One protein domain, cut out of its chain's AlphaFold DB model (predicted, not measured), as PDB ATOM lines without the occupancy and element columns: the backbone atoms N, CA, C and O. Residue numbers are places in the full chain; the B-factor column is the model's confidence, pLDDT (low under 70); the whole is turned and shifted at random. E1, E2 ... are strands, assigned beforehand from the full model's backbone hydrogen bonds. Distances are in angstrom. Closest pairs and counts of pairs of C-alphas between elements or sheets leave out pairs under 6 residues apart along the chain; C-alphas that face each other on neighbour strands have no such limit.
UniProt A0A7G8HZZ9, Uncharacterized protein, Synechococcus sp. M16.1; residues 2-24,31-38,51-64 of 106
ATOM      1  N   ILE A   2     120.139 118.101 144.102       92.69
ATOM      2  CA  ILE A   2     118.974 118.968 143.885       92.69
ATOM      3  C   ILE A   2     117.764 118.320 144.549       92.69
ATOM      4  O   ILE A   2     117.543 117.120 144.394       92.69
ATOM      5  N   ARG A   3     116.985 119.113 145.281       93.69
ATOM      6  CA  ARG A   3     115.715 118.713 145.886       93.69
ATOM      7  C   ARG A   3     114.612 119.624 145.372       93.69
ATOM      8  O   ARG A   3     114.783 120.834 145.346       93.69
ATOM      9  N   ILE A   4     113.481 119.050 144.993       93.69
ATOM     10  CA  ILE A   4     112.247 119.792 144.741       93.69
ATOM     11  C   ILE A   4     111.206 119.334 145.753       93.69
ATOM     12  O   ILE A   4     111.069 118.133 146.000       93.69
ATOM     13  N   ARG A   5     110.497 120.271 146.374       91.62
ATOM     14  CA  ARG A   5     109.431 119.958 147.326       91.62
ATOM     15  C   ARG A   5     108.239 120.872 147.151       91.62
ATOM     16  O   ARG A   5     108.377 121.998 146.684       91.62
ATOM     17  N   ASP A   6     107.084 120.384 147.554       90.50
ATOM     18  CA  ASP A   6     105.887 121.200 147.651       90.50
ATOM     19  C   ASP A   6     106.060 122.308 148.705       90.50
ATOM     20  O   ASP A   6     106.605 122.080 149.789       90.50
ATOM     21  N   ALA A   7     105.618 123.512 148.359       88.31
ATOM     22  CA  ALA A   7     105.602 124.698 149.206       88.31
ATOM     23  C   ALA A   7     104.206 125.348 149.267       88.31
ATOM     24  O   ALA A   7     104.068 126.449 149.788       88.31
ATOM     25  N   SER A   8     103.167 124.662 148.780       84.12
ATOM     26  CA  SER A   8     101.800 125.190 148.655       84.12
ATOM     27  C   SER A   8     101.075 125.403 149.992       84.12
ATOM     28  O   SER A   8     100.010 126.013 150.012       84.12
ATOM     29  N   GLY A   9     101.619 124.904 151.108       78.06
ATOM     30  CA  GLY A   9     101.099 125.180 152.453       78.06
ATOM     31  C   GLY A   9      99.792 124.466 152.822       78.06
ATOM     32  O   GLY A   9      99.153 124.848 153.796       78.06
ATOM     33  N   ASP A  10      99.393 123.425 152.090       74.56
ATOM     34  CA  ASP A  10      98.130 122.695 152.295       74.56
ATOM     35  C   ASP A  10      98.263 121.445 153.187       74.56
ATOM     36  O   ASP A  10      97.378 120.594 153.224       74.56
ATOM     37  N   GLY A  11      99.385 121.315 153.901       69.44
ATOM     38  CA  GLY A  11      99.657 120.193 154.804       69.44
ATOM     39  C   GLY A  11     100.092 118.898 154.110       69.44
ATOM     40  O   GLY A  11     100.436 117.938 154.797       69.44
ATOM     41  N   THR A  12     100.139 118.858 152.775       71.69
ATOM     42  CA  THR A  12     100.742 117.735 152.046       71.69
ATOM     43  C   THR A  12     102.212 118.017 151.747       71.69
ATOM     44  O   THR A  12     102.609 119.150 151.476       71.69
ATOM     45  N   VAL A  13     103.045 116.977 151.825       77.19
ATOM     46  CA  VAL A  13     104.487 117.089 151.582       77.19
ATOM     47  C   VAL A  13     104.881 116.059 150.539       77.19
ATOM     48  O   VAL A  13     104.994 114.871 150.831       77.19
ATOM     49  N   ALA A  14     105.112 116.523 149.316       84.44
ATOM     50  CA  ALA A  14     105.719 115.724 148.265       84.44
ATOM     51  C   ALA A  14     107.103 116.299 147.954       84.44
ATOM     52  O   ALA A  14     107.253 117.507 147.763       84.44
ATOM     53  N   SER A  15     108.129 115.449 147.934       89.62
ATOM     54  CA  SER A  15     109.488 115.873 147.600       89.62
ATOM     55  C   SER A  15     110.207 114.828 146.766       89.62
ATOM     56  O   SER A  15     109.987 113.628 146.931       89.62
ATOM     57  N   LYS A  16     111.078 115.291 145.874       91.62
ATOM     58  CA  LYS A  16     111.973 114.454 145.082       91.62
ATOM     59  C   LYS A  16     113.387 114.992 145.233       91.62
ATOM     60  O   LYS A  16     113.593 116.203 145.297       91.62
ATOM     61  N   LEU A  17     114.357 114.090 145.313       92.75
ATOM     62  CA  LEU A  17     115.772 114.422 145.435       92.75
ATOM     63  C   LEU A  17     116.551 113.670 144.365       92.75
ATOM     64  O   LEU A  17     116.293 112.494 144.116       92.75
ATOM     65  N   VAL A  18     117.506 114.358 143.746       92.94
ATOM     66  CA  VAL A  18     118.437 113.784 142.778       92.94
ATOM     67  C   VAL A  18     119.863 114.114 143.205       92.94
ATOM     68  O   VAL A  18     120.218 115.265 143.493       92.94
ATOM     69  N   GLU A  19     120.697 113.083 143.255       92.38
ATOM     70  CA  GLU A  19     122.128 113.233 143.470       92.38
ATOM     71  C   GLU A  19     122.819 113.583 142.154       92.38
ATOM     72  O   GLU A  19     122.474 113.068 141.093       92.38
ATOM     73  N   LEU A  20     123.790 114.493 142.222       89.69
ATOM     74  CA  LEU A  20     124.502 114.982 141.047       89.69
ATOM     75  C   LEU A  20     125.980 114.643 141.151       89.69
ATOM     76  O   LEU A  20     126.571 114.729 142.226       89.69
ATOM     77  N   SER A  21     126.574 114.329 140.004       86.62
ATOM     78  CA  SER A  21     128.025 114.285 139.840       86.62
ATOM     79  C   SER A  21     128.623 115.686 139.999       86.62
ATOM     80  O   SER A  21     128.024 116.672 139.577       86.62
ATOM     81  N   LEU A  22     129.850 115.770 140.520       83.06
ATOM     82  CA  LEU A  22     130.611 117.022 140.650       83.06
ATOM     83  C   LEU A  22     130.828 117.757 139.318       83.06
ATOM     84  O   LEU A  22     131.102 118.951 139.314       83.06
ATOM     85  N   LYS A  23     130.736 117.045 138.190       88.25
ATOM     86  CA  LYS A  23     130.913 117.608 136.841       88.25
ATOM     87  C   LYS A  23     129.588 117.845 136.113       88.25
ATOM     88  O   LYS A  23     129.604 118.252 134.956       88.25
ATOM     89  N   ALA A  24     128.454 117.539 136.744       86.50
ATOM     90  CA  ALA A  24     127.152 117.728 136.124       86.50
ATOM     91  C   ALA A  24     126.813 119.222 136.074       86.50
ATOM     92  O   ALA A  24     126.736 119.885 137.104       86.50
ATOM     93  N   ALA A  31     108.831 117.067 138.584       87.44
ATOM     94  CA  ALA A  31     108.048 117.783 139.567       87.44
ATOM     95  C   ALA A  31     107.144 116.802 140.339       87.44
ATOM     96  O   ALA A  31     106.487 115.961 139.721       87.44
ATOM     97  N   PRO A  32     107.079 116.899 141.677       86.31
ATOM     98  CA  PRO A  32     106.235 116.034 142.497       86.31
ATOM     99  C   PRO A  32     104.739 116.328 142.315       86.31
ATOM    100  O   PRO A  32     103.907 115.502 142.675       86.31
ATOM    101  N   SER A  33     104.394 117.495 141.763       85.00
ATOM    102  CA  SER A  33     103.031 117.911 141.449       85.00
ATOM    103  C   SER A  33     103.011 118.675 140.125       85.00
ATOM    104  O   SER A  33     103.965 119.372 139.784       85.00
ATOM    105  N   ALA A  34     101.901 118.571 139.391       86.19
ATOM    106  CA  ALA A  34     101.650 119.331 138.166       86.19
ATOM    107  C   ALA A  34     101.034 120.726 138.422       86.19
ATOM    108  O   ALA A  34     100.725 121.442 137.475       86.19
ATOM    109  N   SER A  35     100.790 121.093 139.685       88.38
ATOM    110  CA  SER A  35     100.180 122.371 140.086       88.38
ATOM    111  C   SER A  35     100.621 122.785 141.494       88.38
ATOM    112  O   SER A  35     101.121 121.947 142.249       88.38
ATOM    113  N   GLY A  36     100.382 124.040 141.870       89.88
ATOM    114  CA  GLY A  36     100.783 124.583 143.167       89.88
ATOM    115  C   GLY A  36     102.146 125.266 143.137       89.88
ATOM    116  O   GLY A  36     102.764 125.445 142.085       89.88
ATOM    117  N   GLN A  37     102.622 125.634 144.321       91.81
ATOM    118  CA  GLN A  37     103.926 126.252 144.500       91.81
ATOM    119  C   GLN A  37     104.950 125.192 144.900       91.81
ATOM    120  O   GLN A  37     104.725 124.403 145.815       91.81
ATOM    121  N   MET A  38     106.099 125.188 144.236       92.31
ATOM    122  CA  MET A  38     107.206 124.289 144.537       92.31
ATOM    123  C   MET A  38     108.446 125.079 144.925       92.31
ATOM    124  O   MET A  38     108.703 126.169 144.418       92.31
ATOM    125  N   PHE A  51     119.711 117.798 155.111       90.19
ATOM    126  CA  PHE A  51     119.935 118.484 153.843       90.19
ATOM    127  C   PHE A  51     120.186 119.969 154.096       90.19
ATOM    128  O   PHE A  51     119.291 120.675 154.566       90.19
ATOM    129  N   ILE A  52     121.380 120.439 153.745       93.25
ATOM    130  CA  ILE A  52     121.761 121.847 153.831       93.25
ATOM    131  C   ILE A  52     121.549 122.502 152.473       93.25
ATOM    132  O   ILE A  52     122.151 122.103 151.471       93.25
ATOM    133  N   THR A  53     120.694 123.520 152.457       94.31
ATOM    134  CA  THR A  53     120.386 124.318 151.270       94.31
ATOM    135  C   THR A  53     121.468 125.375 151.059       94.31
ATOM    136  O   THR A  53     121.807 126.118 151.977       94.31
ATOM    137  N   LEU A  54     122.009 125.425 149.846       93.06
ATOM    138  CA  LEU A  54     122.970 126.430 149.389       93.06
ATOM    139  C   LEU A  54     122.259 127.542 148.621       93.06
ATOM    140  O   LEU A  54     122.448 128.717 148.908       93.06
ATOM    141  N   GLU A  55     121.405 127.151 147.678       93.50
ATOM    142  CA  GLU A  55     120.572 128.058 146.895       93.50
ATOM    143  C   GLU A  55     119.169 127.486 146.774       93.50
ATOM    144  O   GLU A  55     118.969 126.268 146.823       93.50
ATOM    145  N   TYR A  56     118.188 128.364 146.602       94.81
ATOM    146  CA  TYR A  56     116.814 127.952 146.389       94.81
ATOM    147  C   TYR A  56     116.079 128.905 145.454       94.81
ATOM    148  O   TYR A  56     116.435 130.073 145.312       94.81
ATOM    149  N   SER A  57     115.025 128.392 144.833       94.50
ATOM    150  CA  SER A  57     114.111 129.163 144.002       94.50
ATOM    151  C   SER A  57     112.694 128.617 144.129       94.50
ATOM    152  O   SER A  57     112.496 127.418 144.336       94.50
ATOM    153  N   PHE A  58     111.708 129.496 143.989       93.19
ATOM    154  CA  PHE A  58     110.303 129.113 143.956       93.19
ATOM    155  C   PHE A  58     109.815 128.997 142.518       93.19
ATOM    156  O   PHE A  58     110.106 129.839 141.671       93.19
ATOM    157  N   ILE A  59     109.035 127.953 142.266       91.81
ATOM    158  CA  ILE A  59     108.366 127.700 140.999       91.81
ATOM    159  C   ILE A  59     106.869 127.759 141.275       91.81
ATOM    160  O   ILE A  59     106.353 126.971 142.066       91.81
ATOM    161  N   ASP A  60     106.180 128.694 140.630       91.19
ATOM    162  CA  ASP A  60     104.727 128.808 140.698       91.19
ATOM    163  C   ASP A  60     104.103 128.120 139.477       91.19
ATOM    164  O   ASP A  60     104.291 128.558 138.341       91.19
ATOM    165  N   LEU A  61     103.392 127.014 139.708       89.75
ATOM    166  CA  LEU A  61     102.610 126.308 138.689       89.75
ATOM    167  C   LEU A  61     101.117 126.667 138.757       89.75
ATOM    168  O   LEU A  61     100.272 125.946 138.219       89.75
ATOM    169  N   GLY A  62     100.777 127.764 139.433       89.25
ATOM    170  CA  GLY A  62      99.415 128.220 139.645       89.25
ATOM    171  C   GLY A  62      98.723 127.517 140.817       89.25
ATOM    172  O   GLY A  62      99.364 126.864 141.643       89.25
ATOM    173  N   PRO A  63      97.388 127.637 140.920       86.69
ATOM    174  CA  PRO A  63      96.639 127.112 142.052       86.69
ATOM    175  C   PRO A  63      96.740 125.589 142.125       86.69
ATOM    176  O   PRO A  63      96.582 124.882 141.126       86.69
ATOM    177  N   LYS A  64      96.971 125.080 143.335       83.62
ATOM    178  CA  LYS A  64      97.086 123.647 143.570       83.62
ATOM    179  C   LYS A  64      95.745 122.947 143.363       83.62
ATOM    180  O   LYS A  64      94.740 123.295 143.981       83.62
TER     181      LYS A  64
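This is residues 2 to 24, 31 to 38 and 51 to 64 of the 106 residues of an uncharacterized protein of Synechococcus sp. M16.1 (UniProt A0A7G8HZZ9). A small two-strand hairpin, E1 and E2, is accompanied by a long, sharply bent strand, E3, which passes near E1 without pairing with it. The separate printed piece of residues 31 to 38 curls toward the last part of E3, where residues 37 to 38 pair with residues 59 to 60. The printed part has 45 residues, with no named helix and three named strands in the order E1, E2, E3; E1 and E2 form an antiparallel sheet in the order E1 - E2. The class is all strand, though only 19 of the 45 printed residues are in named elements. The whole is loose, with a radius of gyration of the C-alphas of 11.8 A, and its outline is a rod spanning 36 by 17 by 16 A.

Find C-alpha 2 at (118.974, 118.968, 143.885); from there E1, residues 2 to 6, runs 13.8 A to C-alpha 6. Go on through residues 7 to 14 and you reach E2, residues 15 to 18, which is 10.4 A long and begins at C-alpha 15, (109.488, 115.873, 147.600). Past both cuts, look for E3, residues 51 to 60, the longest strand by residues: it measures 22.6 A from first to last C-alpha and ends at C-alpha 60, (104.727, 128.808, 140.698).

Begin with the hairpin of E1 and E2, antiparallel neighbours with an angle of 171 degrees between their directions. The C-alphas of Arg 5 and Ser 15 face each other at 4.1 A, and those of Arg 3 and Leu 17 at 4.3 A. Look at N 4 and O 16, 2.9 A apart, and at N 18 and O 2, 2.8 A apart: both pairs are within hydrogen-bond range. Next, look at residue 54, where E3 bends by 87 degrees. E1 and E3 are near each other, with 13 pairs of C-alphas within 10 A and no pair within 8 A. E2 and E3 are apart. E3 pairs with no named strand, but its residues 59 to 60 have a short antiparallel pairing with residues 37 to 38.

The two C-alphas farthest apart are those of Asp 10, between E1 and E2, and Lys 23, after E2, at 36.6 A. The link from E1 to E2 has 8 residues and is short. Residues 25 to 30 are not printed, and C-alphas 24 and 31 are 19.4 A apart across that cut. Residues 39 to 50 are not printed either, with 16.8 A between C-alphas 38 and 51. The link from E2 to E3 lies across these cuts. The mean pLDDT of the printed part is 88.2; look at residue 11 for the one printed residue under 70.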